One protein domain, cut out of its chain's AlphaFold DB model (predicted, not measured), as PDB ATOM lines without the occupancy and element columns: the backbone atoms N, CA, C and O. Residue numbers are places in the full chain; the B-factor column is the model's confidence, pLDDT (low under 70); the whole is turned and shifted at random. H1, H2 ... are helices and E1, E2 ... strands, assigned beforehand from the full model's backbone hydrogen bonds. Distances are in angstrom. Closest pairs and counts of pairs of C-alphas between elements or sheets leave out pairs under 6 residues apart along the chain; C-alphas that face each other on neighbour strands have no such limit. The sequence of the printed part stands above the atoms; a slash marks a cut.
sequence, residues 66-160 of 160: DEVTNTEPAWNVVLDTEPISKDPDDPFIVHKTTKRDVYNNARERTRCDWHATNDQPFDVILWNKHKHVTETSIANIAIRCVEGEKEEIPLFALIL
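This is residues 66 to 160 of the 160 residues of an uncharacterized protein of Rhizopus microsporus var. microsporus (UniProt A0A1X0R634). A small sheet of three short strands, E1 E2 E3, forms the middle, with helix H3 packed across one face and the longer two-stranded hairpin E4 E5 over the other face, only partly face to face with the sheet and crossing its strands. The turn of that hairpin and the loops after H2 lie at the two ends of the length. The printed part has 95 residues, with three named helices and five named strands in the order H1 E1 H2 H3 E2 E3 E4 E5, and under half of its residues are in named elements. The sheet E1 E2 E3 is mixed, E4 E5 is antiparallel, and the class is mixed, helices and strands. The whole is compact, with a radius of gyration of the C-alphas of 14.1 A and spans of 39 by 30 by 22 A.

Find C-alpha 66 at (162.073, 212.318, 238.333), where H1, residues 66 to 69, begins. Go on to E1, residues 77 to 79, then to H2, residues 91 to 94. H3, residues 101 to 110, begins at C-alpha 101, (134.249, 216.244, 256.753), and is 14.0 A long. Next come E2, residues 123 to 127, 13.4 A, and E3, residues 133 to 136. E4, residues 140 to 146, runs 19.7 A, and E5, residues 153 to 159, runs 18.9 A to C-alpha 159 at (148.661, 212.761, 241.367).

Start at E2, the inner strand. E1 is its parallel neighbour, with N 125 and O 78 2.8 A apart, within hydrogen-bond range. E3 forms an antiparallel hairpin with it, with N 126 and O 135 at 2.8 A. H3 is on this sheet, making two layers, a helix on one face of a sheet, at a height over the sheet of 9.8 A; it runs across the strands, at 83 degrees to E3 on the local plane, and its closest C-alphas to E2 are those of Arg 107 and Val 124, 6.1 A. E1, H2 H3, E2 make a strand-helix-strand unit, parallel strands joined through helices, with a right-handed crossover. E4 and E5 form an antiparallel hairpin, with N 157 and O 142 at 2.8 A. The two sheets make a sandwich, two sheets face to face, with strands at 66 degrees; the closest C-alphas of E3 and E4 are those of Glu 135 and Ile 141, 5.2 A. H1 and H2 are not on the sheet E1 E2 E3; the closest C-alphas of H1 and E5 are those of Val 68 and Ala 157, 7.3 A. In H3 every O i to N i+4 pair is within hydrogen-bond range; H1 and H2 are too short for such a pair.

Look at Thr 98 and Glu 149 for the two C-alphas farthest apart, 44.2 A. The printed part has no cut and ends at residue 160, the chain's last. The links E1 to H2 and H3 to E2 are long. Confidence is low, under 70, at residues 147 to 160, and the mean pLDDT of E5 is 48.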
ATOM      1  N   ASP A  66     160.759 211.663 238.288       78.25
ATOM      2  CA  ASP A  66     162.073 212.318 238.333       78.25
ATOM      3  C   ASP A  66     161.988 213.797 237.936       78.25
ATOM      4  O   ASP A  66     162.559 214.652 238.608       78.25
ATOM      5  N   GLU A  67     161.230 214.115 236.892       78.81
ATOM      6  CA  GLU A  67     161.024 215.491 236.439       78.81
ATOM      7  C   GLU A  67     160.298 216.342 237.491       78.81
ATOM      8  O   GLU A  67     160.768 217.426 237.837       78.81
ATOM      9  N   VAL A  68     159.219 215.811 238.079       78.00
ATOM     10  CA  VAL A  68     158.485 216.473 239.172       78.00
ATOM     11  C   VAL A  68     159.409 216.728 240.364       78.00
ATOM     12  O   VAL A  68     159.435 217.830 240.898       78.00
ATOM     13  N   THR A  69     160.206 215.727 240.761       73.56
ATOM     14  CA  THR A  69     161.074 215.803 241.949       73.56
ATOM     15  C   THR A  69     162.179 216.857 241.841       73.56
ATOM     16  O   THR A  69     162.701 217.293 242.861       73.56
ATOM     17  N   ASN A  70     162.539 217.249 240.617       76.06
ATOM     18  CA  ASN A  70     163.585 218.233 240.338       76.06
ATOM     19  C   ASN A  70     163.020 219.620 239.991       76.06
ATOM     20  O   ASN A  70     163.786 220.505 239.607       76.06
ATOM     21  N   THR A  71     161.700 219.809 240.087       74.94
ATOM     22  CA  THR A  71     161.053 221.080 239.760       74.94
ATOM     23  C   THR A  71     160.769 221.893 241.019       74.94
ATOM     24  O   THR A  71     160.210 221.389 241.988       74.94
ATOM     25  N   GLU A  72     161.124 223.177 240.974       73.75
ATOM     26  CA  GLU A  72     160.800 224.171 241.997       73.75
ATOM     27  C   GLU A  72     159.712 225.131 241.476       73.75
ATOM     28  O   GLU A  72     159.728 225.469 240.287       73.75
ATOM     29  N   PRO A  73     158.808 225.634 242.337       72.81
ATOM     30  CA  PRO A  73     158.721 225.356 243.769       72.81
ATOM     31  C   PRO A  73     158.024 224.021 244.073       72.81
ATOM     32  O   PRO A  73     156.999 223.690 243.474       72.81
ATOM     33  N   ALA A  74     158.542 223.279 245.052       78.44
ATOM     34  CA  ALA A  74     157.842 222.118 245.592       78.44
ATOM     35  C   ALA A  74     156.641 222.543 246.459       78.44
ATOM     36  O   ALA A  74     156.739 223.442 247.298       78.44
ATOM     37  N   TRP A  75     155.504 221.863 246.295       83.81
ATOM     38  CA  TRP A  75     154.338 222.078 247.152       83.81
ATOM     39  C   TRP A  75     154.601 221.534 248.558       83.81
ATOM     40  O   TRP A  75     154.919 220.357 248.732       83.81
ATOM     41  N   ASN A  76     154.428 222.381 249.570       89.12
ATOM     42  CA  ASN A  76     154.588 221.980 250.961       89.12
ATOM     43  C   ASN A  76     153.377 221.150 251.416       89.12
ATOM     44  O   ASN A  76     152.233 221.599 251.326       89.12
ATOM     45  N   VAL A  77     153.623 219.937 251.906       91.31
ATOM     46  CA  VAL A  77     152.590 219.022 252.404       91.31
ATOM     47  C   VAL A  77     152.915 218.569 253.821       91.31
ATOM     48  O   VAL A  77     154.079 218.441 254.195       91.31
ATOM     49  N   VAL A  78     151.884 218.306 254.622       95.06
ATOM     50  CA  VAL A  78     152.030 217.961 256.045       95.06
ATOM     51  C   VAL A  78     151.255 216.698 256.393       95.06
ATOM     52  O   VAL A  78     150.157 216.486 255.895       95.06
ATOM     53  N   LEU A  79     151.801 215.841 257.255       96.44
ATOM     54  CA  LEU A  79     151.085 214.664 257.750       96.44
ATOM     55  C   LEU A  79     150.024 215.070 258.780       96.44
ATOM     56  O   LEU A  79     150.324 215.825 259.707       96.44
ATOM     57  N   ASP A  80     148.803 214.550 258.645       97.44
ATOM     58  CA  ASP A  80     147.752 214.772 259.639       97.44
ATOM     59  C   ASP A  80     148.162 214.223 261.015       97.44
ATOM     60  O   ASP A  80     148.777 213.162 261.151       97.44
ATOM     61  N   THR A  81     147.769 214.946 262.055       96.81
ATOM     62  CA  THR A  81     147.968 214.571 263.457       96.81
ATOM     63  C   THR A  81     147.042 213.445 263.920       96.81
ATOM     64  O   THR A  81     147.333 212.794 264.923       96.81
ATOM     65  N   GLU A  82     145.948 213.192 263.198       97.31
ATOM     66  CA  GLU A  82     144.964 212.162 263.533       97.31
ATOM     67  C   GLU A  82     144.761 211.184 262.366       97.31
ATOM     68  O   GLU A  82     144.764 211.605 261.207       97.31
ATOM     69  N   PRO A  83     144.551 209.882 262.638       96.44
ATOM     70  CA  PRO A  83     144.182 208.946 261.590       96.44
ATOM     71  C   PRO A  83     142.757 209.204 261.097       96.44
ATOM     72  O   PRO A  83     141.880 209.636 261.851       96.44
ATOM     73  N   ILE A  84     142.480 208.786 259.864       94.12
ATOM     74  CA  ILE A  84     141.118 208.559 259.391       94.12
ATOM     75  C   ILE A  84     140.468 207.530 260.326       94.12
ATOM     76  O   ILE A  84     140.888 206.371 260.403       94.12
ATOM     77  N   SER A  85     139.441 207.977 261.050       89.06
ATOM     78  CA  SER A  85     138.674 207.160 261.996       89.06
ATOM     79  C   SER A  85     137.613 206.291 261.319       89.06
ATOM     80  O   SER A  85     137.089 205.370 261.943       89.06
ATOM     81  N   LYS A  86     137.295 206.590 260.056       87.38
ATOM     82  CA  LYS A  86     136.347 205.843 259.230       87.38
ATOM     83  C   LYS A  86     136.926 204.509 258.773       87.38
ATOM     84  O   LYS A  86     138.140 204.371 258.613       87.38
ATOM     85  N   ASP A  87     136.046 203.536 258.563       85.94
ATOM     86  CA  ASP A  87     136.450 202.263 257.980       85.94
ATOM     87  C   ASP A  87     136.817 202.433 256.493       85.94
ATOM     88  O   ASP A  87     136.296 203.338 255.837       85.94
ATOM     89  N   PRO A  88     137.737 201.614 255.947       82.44
ATOM     90  CA  PRO A  88     138.190 201.749 254.560       82.44
ATOM     91  C   PRO A  88     137.092 201.568 253.502       82.44
ATOM     92  O   PRO A  88     137.279 201.978 252.362       82.44
ATOM     93  N   ASP A  89     135.984 200.927 253.864       83.69
ATOM     94  CA  ASP A  89     134.791 200.720 253.045       83.69
ATOM     95  C   ASP A  89     133.699 201.772 253.295       83.69
ATOM     96  O   ASP A  89     132.642 201.709 252.664       83.69
ATOM     97  N   ASP A  90     133.944 202.765 254.163       85.81
ATOM     98  CA  ASP A  90     133.056 203.916 254.298       85.81
ATOM     99  C   ASP A  90     132.946 204.598 252.921       85.81
ATOM    100  O   ASP A  90     133.950 204.988 252.311       85.81
ATOM    101  N   PRO A  91     131.734 204.751 252.384       84.88
ATOM    102  CA  PRO A  91     131.556 205.157 251.003       84.88
ATOM    103  C   PRO A  91     131.907 206.635 250.776       84.88
ATOM    104  O   PRO A  91     132.121 207.042 249.636       84.88
ATOM    105  N   PHE A  92     132.035 207.432 251.845       86.44
ATOM    106  CA  PHE A  92     132.573 208.791 251.778       86.44
ATOM    107  C   PHE A  92     134.107 208.835 251.665       86.44
ATOM    108  O   PHE A  92     134.648 209.904 251.384       86.44
ATOM    109  N   ILE A  93     134.787 207.703 251.884       86.50
ATOM    110  CA  ILE A  93     136.218 207.501 251.609       86.50
ATOM    111  C   ILE A  93     136.403 206.915 250.204       86.50
ATOM    112  O   ILE A  93     137.241 207.376 249.439       86.50
ATOM    113  N   VAL A  94     135.591 205.921 249.829       85.00
ATOM    114  CA  VAL A  94     135.741 205.209 248.545       85.00
ATOM    115  C   VAL A  94     135.250 206.032 247.345       85.00
ATOM    116  O   VAL A  94     135.758 205.874 246.232       85.00
ATOM    117  N   HIS A  95     134.261 206.910 247.534       86.50
ATOM    118  CA  HIS A  95     133.684 207.715 246.458       86.50
ATOM    119  C   HIS A  95     133.968 209.209 246.631       86.50
ATOM    120  O   HIS A  95     133.899 209.768 247.726       86.50
ATOM    121  N   LYS A  96     134.199 209.903 245.508       89.00
ATOM    122  CA  LYS A  96     134.335 211.362 245.499       89.00
ATOM    123  C   LYS A  96     132.962 212.011 245.669       89.00
ATOM    124  O   LYS A  96     132.122 211.954 244.777       89.00
ATOM    125  N   THR A  97     132.750 212.654 246.812       90.88
ATOM    126  CA  THR A  97     131.469 213.274 247.174       90.88
ATOM    127  C   THR A  97     131.677 214.692 247.690       90.88
ATOM    128  O   THR A  97     132.807 215.139 247.900       90.88
ATOM    129  N   THR A  98     130.584 215.420 247.909       91.50
ATOM    130  CA  THR A  98     130.621 216.739 248.555       91.50
ATOM    131  C   THR A  98     130.652 216.662 250.083       91.50
ATOM    132  O   THR A  98     131.010 217.655 250.712       91.50
ATOM    133  N   LYS A  99     130.350 215.505 250.696       91.31
ATOM    134  CA  LYS A  99     130.512 215.307 252.142       91.31
ATOM    135  C   LYS A  99     131.964 214.943 252.431       91.31
ATOM    136  O   LYS A  99     132.385 213.805 252.254       91.31
ATOM    137  N   ARG A 100     132.732 215.944 252.848       93.62
ATOM    138  CA  ARG A 100     134.196 215.871 252.929       93.62
ATOM    139  C   ARG A 100     134.726 216.150 254.329       93.62
ATOM    140  O   ARG A 100     135.866 216.570 254.463       93.62
ATOM    141  N   ASP A 101     133.924 215.902 255.361       94.06
ATOM    142  CA  ASP A 101     134.249 216.244 256.753       94.06
ATOM    143  C   ASP A 101     135.605 215.672 257.193       94.06
ATOM    144  O   ASP A 101     136.394 216.380 257.805       94.06
ATOM    145  N   VAL A 102     135.930 214.428 256.811       94.06
ATOM    146  CA  VAL A 102     137.237 213.802 257.103       94.06
ATOM    147  C   VAL A 102     138.392 214.644 256.551       94.06
ATOM    148  O   VAL A 102     139.327 214.965 257.280       94.06
ATOM    149  N   TYR A 103     138.296 215.045 255.284       95.25
ATOM    150  CA  TYR A 103     139.319 215.829 254.597       95.25
ATOM    151  C   TYR A 103     139.352 217.289 255.071       95.25
ATOM    152  O   TYR A 103     140.427 217.862 255.225       95.25
ATOM    153  N   ASN A 104     138.191 217.899 255.321       96.25
ATOM    154  CA  ASN A 104     138.091 219.282 255.786       96.25
ATOM    155  C   ASN A 104     138.660 219.423 257.202       96.25
ATOM    156  O   ASN A 104     139.497 220.289 257.431       96.25
ATOM    157  N   ASN A 105     138.298 218.516 258.114       96.75
ATOM    158  CA  ASN A 105     138.830 218.503 259.477       96.75
ATOM    159  C   ASN A 105     140.353 218.298 259.481       96.75
ATOM    160  O   ASN A 105     141.050 218.939 260.261       96.75
ATOM    161  N   ALA A 106     140.880 217.445 258.593       97.06
ATOM    162  CA  ALA A 106     142.322 217.263 258.417       97.06
ATOM    163  C   ALA A 106     143.011 218.580 258.040       97.06
ATOM    164  O   ALA A 106     143.935 219.009 258.729       97.06
ATOM    165  N   ARG A 107     142.504 219.264 257.005       96.94
ATOM    166  CA  ARG A 107     143.027 220.569 256.570       96.94
ATOM    167  C   ARG A 107     142.933 221.629 257.665       96.94
ATOM    168  O   ARG A 107     143.847 222.435 257.800       96.94
ATOM    169  N   GLU A 108     141.849 221.642 258.442       96.62
ATOM    170  CA  GLU A 108     141.666 222.575 259.561       96.62
ATOM    171  C   GLU A 108     142.681 222.329 260.685       96.62
ATOM    172  O   GLU A 108     143.324 223.276 261.144       96.62
ATOM    173  N   ARG A 109     142.887 221.066 261.093       96.94
ATOM    174  CA  ARG A 109     143.890 220.689 262.106       96.94
ATOM    175  C   ARG A 109     145.295 221.125 261.701       96.94
ATOM    176  O   ARG A 109     146.043 221.639 262.533       96.94
ATOM    177  N   THR A 110     145.641 220.938 260.431       96.00
ATOM    178  CA  THR A 110     146.982 221.215 259.903       96.00
ATOM    179  C   THR A 110     147.149 222.622 259.333       96.00
ATOM    180  O   THR A 110     148.256 222.984 258.938       96.00
ATOM    181  N   ARG A 111     146.086 223.438 259.337       95.00
ATOM    182  CA  ARG A 111     146.063 224.815 258.814       95.00
ATOM    183  C   ARG A 111     146.471 224.905 257.339       95.00
ATOM    184  O   ARG A 111     147.187 225.827 256.956       95.00
ATOM    185  N   CYS A 112     146.029 223.946 256.527       94.19
ATOM    186  CA  CYS A 112     146.305 223.960 255.095       94.19
ATOM    187  C   CYS A 112     145.557 225.086 254.376       94.19
ATOM    188  O   CYS A 112     144.346 225.241 254.553       94.19
ATOM    189  N   ASP A 113     146.248 225.797 253.485       90.31
ATOM    190  CA  ASP A 113     145.682 226.881 252.676       90.31
ATOM    191  C   ASP A 113     145.752 226.539 251.177       90.31
ATOM    192  O   ASP A 113     146.740 226.003 250.683       90.31
ATOM    193  N   TRP A 114     144.687 226.848 250.437       86.69
ATOM    194  CA  TRP A 114     144.640 226.714 248.975       86.69
ATOM    195  C   TRP A 114     145.564 227.701 248.261       86.69
ATOM    196  O   TRP A 114     145.946 227.467 247.116       86.69
ATOM    197  N   HIS A 115     145.902 228.797 248.936       87.12
ATOM    198  CA  HIS A 115     146.793 229.851 248.469       87.12
ATOM    199  C   HIS A 115     148.110 229.866 249.251       87.12
ATOM    200  O   HIS A 115     148.765 230.906 249.327       87.12
ATOM    201  N   ALA A 116     148.472 228.726 249.853       84.38
ATOM    202  CA  ALA A 116     149.692 228.581 250.628       84.38
ATOM    203  C   ALA A 116     150.913 229.080 249.844       84.38
ATOM    204  O   ALA A 116     151.127 228.726 248.683       84.38
ATOM    205  N   THR A 117     151.725 229.902 250.504       79.69
ATOM    206  CA  THR A 117     153.090 230.206 250.068       79.69
ATOM    207  C   THR A 117     154.042 229.134 250.604       79.69
ATOM    208  O   THR A 117     153.644 228.315 251.427       79.69
ATOM    209  N   ASN A 118     155.305 229.131 250.165       72.94
ATOM    210  CA  ASN A 118     156.273 228.056 250.453       72.94
ATOM    211  C   ASN A 118     156.358 227.626 251.940       72.94
ATOM    212  O   ASN A 118     156.578 226.450 252.230       72.94
ATOM    213  N   ASP A 119     156.130 228.543 252.887       81.69
ATOM    214  CA  ASP A 119     156.224 228.270 254.332       81.69
ATOM    215  C   ASP A 119     154.931 227.716 254.959       81.69
ATOM    216  O   ASP A 119     154.899 227.398 256.151       81.69
ATOM    217  N   GLN A 120     153.847 227.609 254.189       89.12
ATOM    218  CA  GLN A 120     152.550 227.117 254.646       89.12
ATOM    219  C   GLN A 120     152.218 225.781 253.981       89.12
ATOM    220  O   GLN A 120     152.504 225.595 252.798       89.12
ATOM    221  N   PRO A 121     151.591 224.839 254.702       92.88
ATOM    222  CA  PRO A 121     151.173 223.592 254.091       92.88
ATOM    223  C   PRO A 121     150.043 223.864 253.093       92.88
ATOM    224  O   PRO A 121     148.997 224.412 253.437       92.88
ATOM    225  N   PHE A 122     150.234 223.447 251.852       93.25
ATOM    226  CA  PHE A 122     149.215 223.490 250.811       93.25
ATOM    227  C   PHE A 122     148.173 222.379 250.999       93.25
ATOM    228  O   PHE A 122     146.954 222.587 250.890       93.25
ATOM    229  N   ASP A 123     148.659 221.182 251.325       94.62
ATOM    230  CA  ASP A 123     147.837 219.987 251.452       94.62
ATOM    231  C   ASP A 123     148.281 219.097 252.617       94.62
ATOM    232  O   ASP A 123     149.387 219.216 253.148       94.62
ATOM    233  N   VAL A 124     147.381 218.215 253.033       96.19
ATOM    234  CA  VAL A 124     147.546 217.311 254.167       96.19
ATOM    235  C   VAL A 124     147.556 215.868 253.685       96.19
ATOM    236  O   VAL A 124     146.681 215.463 252.924       96.19
ATOM    237  N   ILE A 125     148.538 215.094 254.139       96.50
ATOM    238  CA  ILE A 125     148.664 213.654 253.921       96.50
ATOM    239  C   ILE A 125     147.839 212.934 254.989       96.50
ATOM    240  O   ILE A 125     148.052 213.138 256.188       96.50
ATOM    241  N   LEU A 126     146.924 212.063 254.564       95.88
ATOM    242  CA  LEU A 126     146.065 211.280 255.444       95.88
ATOM    243  C   LEU A 126     146.571 209.844 255.599       95.88
ATOM    244  O   LEU A 126     147.121 209.226 254.679       95.88
ATOM    245  N   TRP A 127     146.319 209.274 256.774       95.88
ATOM    246  CA  TRP A 127     146.681 207.904 257.121       95.88
ATOM    247  C   TRP A 127     145.555 207.222 257.898       95.88
ATOM    248  O   TRP A 127     144.753 207.881 258.551       95.88
ATOM    249  N   ASN A 128     145.454 205.897 257.818       93.06
ATOM    250  CA  ASN A 128     144.370 205.142 258.461       93.06
ATOM    251  C   ASN A 128     144.754 204.608 259.854       93.06
ATOM    252  O   ASN A 128     145.912 204.651 260.263       93.06
ATOM    253  N   LYS A 129     143.802 204.002 260.575       93.06
ATOM    254  CA  LYS A 129     144.030 203.385 261.902       93.06
ATOM    255  C   LYS A 129     145.160 202.338 261.964       93.06
ATOM    256  O   LYS A 129     145.640 202.026 263.051       93.06
ATOM    257  N   HIS A 130     145.605 201.818 260.819       91.75
ATOM    258  CA  HIS A 130     146.716 200.869 260.698       91.75
ATOM    259  C   HIS A 130     148.069 201.538 260.411       91.75
ATOM    260  O   HIS A 130     149.048 200.833 260.194       91.75
ATOM    261  N   LYS A 131     148.154 202.877 260.450       91.88
ATOM    262  CA  LYS A 131     149.369 203.655 260.143       91.88
ATOM    263  C   LYS A 131     149.827 203.556 258.689       91.88
ATOM    264  O   LYS A 131     150.995 203.786 258.396       91.88
ATOM    265  N   HIS A 132     148.911 203.250 257.772       91.88
ATOM    266  CA  HIS A 132     149.198 203.314 256.343       91.88
ATOM    267  C   HIS A 132     148.821 204.692 255.802       91.88
ATOM    268  O   HIS A 132     147.698 205.146 256.030       91.88
ATOM    269  N   VAL A 133     149.743 205.324 255.075       92.75
ATOM    270  CA  VAL A 133     149.451 206.496 254.237       92.75
ATOM    271  C   VAL A 133     148.451 206.088 253.155       92.75
ATOM    272  O   VAL A 133     148.520 204.975 252.635       92.75
ATOM    273  N   THR A 134     147.503 206.972 252.852       91.69
ATOM    274  CA  THR A 134     146.395 206.691 251.925       91.69
ATOM    275  C   THR A 134     146.407 207.648 250.739       91.69
ATOM    276  O   THR A 134     146.736 207.260 249.623       91.69
ATOM    277  N   GLU A 135     146.084 208.908 250.988       92.75
ATOM    278  CA  GLU A 135     145.940 209.963 249.988       92.75
ATOM    279  C   GLU A 135     146.157 211.331 250.648       92.75
ATOM    280  O   GLU A 135     146.465 211.406 251.842       92.75
ATOM    281  N   THR A 136     146.009 212.411 249.885       94.81
ATOM    282  CA  THR A 136     145.926 213.768 250.433       94.81
ATOM    283  C   THR A 136     144.484 214.270 250.451       94.81
ATOM    284  O   THR A 136     143.558 213.559 250.060       94.81
ATOM    285  N   SER A 137     144.240 215.501 250.916       95.25
ATOM    286  CA  SER A 137     142.861 215.994 250.987       95.25
ATOM    287  C   SER A 137     142.207 216.157 249.612       95.25
ATOM    288  O   SER A 137     140.977 216.112 249.525       95.25
ATOM    289  N   ILE A 138     142.982 216.338 248.539       92.06
ATOM    290  CA  ILE A 138     142.463 216.582 247.182       92.06
ATOM    291  C   ILE A 138     143.063 215.716 246.080       92.06
ATOM    292  O   ILE A 138     142.538 215.765 244.966       92.06
ATOM    293  N   ALA A 139     144.108 214.949 246.367       88.81
ATOM    294  CA  ALA A 139     144.857 214.196 245.375       88.81
ATOM    295  C   ALA A 139     145.264 212.826 245.920       88.81
ATOM    296  O   ALA A 139     145.272 212.582 247.129       88.81
ATOM    297  N   ASN A 140     145.651 211.925 245.022       88.88
ATOM    298  CA  ASN A 140     146.377 210.732 245.431       88.88
ATOM    299  C   ASN A 140     147.859 211.064 245.638       88.88
ATOM    300  O   ASN A 140     148.361 212.082 245.160       88.88
ATOM    301  N   ILE A 141     148.558 210.192 246.364       86.12
ATOM    302  CA  ILE A 141     149.961 210.391 246.715       86.12
ATOM    303  C   ILE A 141     150.810 209.225 246.216       86.12
ATOM    304  O   ILE A 141     150.483 208.060 246.439       86.12
ATOM    305  N   ALA A 142     151.912 209.541 245.545       82.94
ATOM    306  CA  ALA A 142     152.961 208.589 245.210       82.94
ATOM    307  C   ALA A 142     154.230 208.946 245.978       82.94
ATOM    308  O   ALA A 142     154.572 210.120 246.097       82.94
ATOM    309  N   ILE A 143     154.918 207.932 246.502       79.31
ATOM    310  CA  ILE A 143     156.128 208.117 247.299       79.31
ATOM    311  C   ILE A 143     157.307 207.498 246.563       79.31
ATOM    312  O   ILE A 143     157.305 206.301 246.279       79.31
ATOM    313  N   ARG A 144     158.331 208.303 246.283       75.88
ATOM    314  CA  ARG A 144     159.642 207.800 245.873       75.88
ATOM    315  C   ARG A 144     160.483 207.564 247.122       75.88
ATOM    316  O   ARG A 144     160.830 208.519 247.811       75.88
ATOM    317  N   CYS A 145     160.848 206.312 247.370       72.62
ATOM    318  CA  CYS A 145     161.896 205.979 248.328       72.62
ATOM    319  C   CYS A 145     163.243 206.036 247.604       72.62
ATOM    320  O   CYS A 145     163.453 205.331 246.616       72.62
ATOM    321  N   VAL A 146     164.141 206.900 248.065       71.06
ATOM    322  CA  VAL A 146     165.541 206.904 247.631       71.06
ATOM    323  C   VAL A 146     166.363 206.100 248.633       71.06
ATOM    324  O   VAL A 146     166.316 206.373 249.831       71.06
ATOM    325  N   GLU A 147     167.108 205.102 248.160       60.38
ATOM    326  CA  GLU A 147     168.099 204.423 248.998       60.38
ATOM    327  C   GLU A 147     169.249 205.401 249.286       60.38
ATOM    328  O   GLU A 147     170.013 205.767 248.392       60.38
ATOM    329  N   GLY A 148     169.356 205.844 250.538       55.03
ATOM    330  CA  GLY A 148     170.476 206.628 251.053       55.03
ATOM    331  C   GLY A 148     171.020 205.992 252.329       55.03
ATOM    332  O   GLY A 148     170.264 205.423 253.112       55.03
ATOM    333  N   GLU A 149     172.337 206.069 252.540       48.75
ATOM    334  CA  GLU A 149     173.070 205.487 253.675       48.75
ATOM    335  C   GLU A 149     172.673 206.115 255.033       48.75
ATOM    336  O   GLU A 149     173.461 206.845 255.629       48.75
ATOM    337  N   LYS A 150     171.449 205.854 255.517       44.22
ATOM    338  CA  LYS A 150     171.016 205.665 256.923       44.22
ATOM    339  C   LYS A 150     169.554 206.023 257.195       44.22
ATOM    340  O   LYS A 150     169.069 205.565 258.223       44.22
ATOM    341  N   GLU A 151     168.841 206.732 256.320       45.78
ATOM    342  CA  GLU A 151     167.400 207.007 256.486       45.78
ATOM    343  C   GLU A 151     166.699 207.112 255.118       45.78
ATOM    344  O   GLU A 151     167.174 207.811 254.223       45.78
ATOM    345  N   GLU A 152     165.579 206.400 254.946       41.72
ATOM    346  CA  GLU A 152     164.709 206.505 253.766       41.72
ATOM    347  C   GLU A 152     163.949 207.840 253.821       41.72
ATOM    348  O   GLU A 152     163.128 208.051 254.714       41.72
ATOM    349  N   ILE A 153     164.214 208.749 252.879       43.62
ATOM    350  CA  ILE A 153     163.473 210.013 252.759       43.62
ATOM    351  C   ILE A 153     162.340 209.802 251.743       43.62
ATOM    352  O   ILE A 153     162.630 209.632 250.554       43.62
ATOM    353  N   PRO A 154     161.061 209.789 252.163       47.38
ATOM    354  CA  PRO A 154     159.945 209.688 251.234       47.38
ATOM    355  C   PRO A 154     159.780 211.012 250.483       47.38
ATOM    356  O   PRO A 154     159.577 212.057 251.102       47.38
ATOM    357  N   LEU A 155     159.831 210.974 249.151       46.94
ATOM    358  CA  LEU A 155     159.451 212.121 248.330       46.94
ATOM    359  C   LEU A 155     158.024 211.956 247.819       46.94
ATOM    360  O   LEU A 155     157.713 210.937 247.207       46.94
ATOM    361  N   PHE A 156     157.173 212.952 248.043       51.25
ATOM    362  CA  PHE A 156     155.753 212.886 247.717       51.25
ATOM    363  C   PHE A 156     155.464 213.562 246.375       51.25
ATOM    364  O   PHE A 156     155.821 214.718 246.168       51.25
ATOM    365  N   ALA A 157     154.778 212.856 245.481       49.19
ATOM    366  CA  ALA A 157     154.178 213.420 244.283       49.19
ATOM    367  C   ALA A 157     152.652 213.385 244.420       49.19
ATOM    368  O   ALA A 157     152.069 212.341 244.721       49.19
ATOM    369  N   LEU A 158     152.021 214.537 244.197       49.72
ATOM    370  CA  LEU A 158     150.572 214.672 244.086       49.72
ATOM    371  C   LEU A 158     150.157 214.201 242.688       49.72
ATOM    372  O   LEU A 158     150.628 214.745 241.690       49.72
ATOM    373  N   ILE A 159     149.291 213.193 242.619       47.31
ATOM    374  CA  ILE A 159     148.661 212.761 241.367       47.31
ATOM    375  C   ILE A 159     147.238 213.324 241.370       47.31
ATOM    376  O   ILE A 159     146.417 212.922 242.200       47.31
ATOM    377  N   LEU A 160     146.992 214.290 240.481       42.00
ATOM    378  CA  LEU A 160     145.687 214.914 240.232       42.00
ATOM    379  C   LEU A 160     144.945 214.214 239.091       42.00
ATOM    380  O   LEU A 160     145.615 213.832 238.104       42.00
TER     381      LEU A 160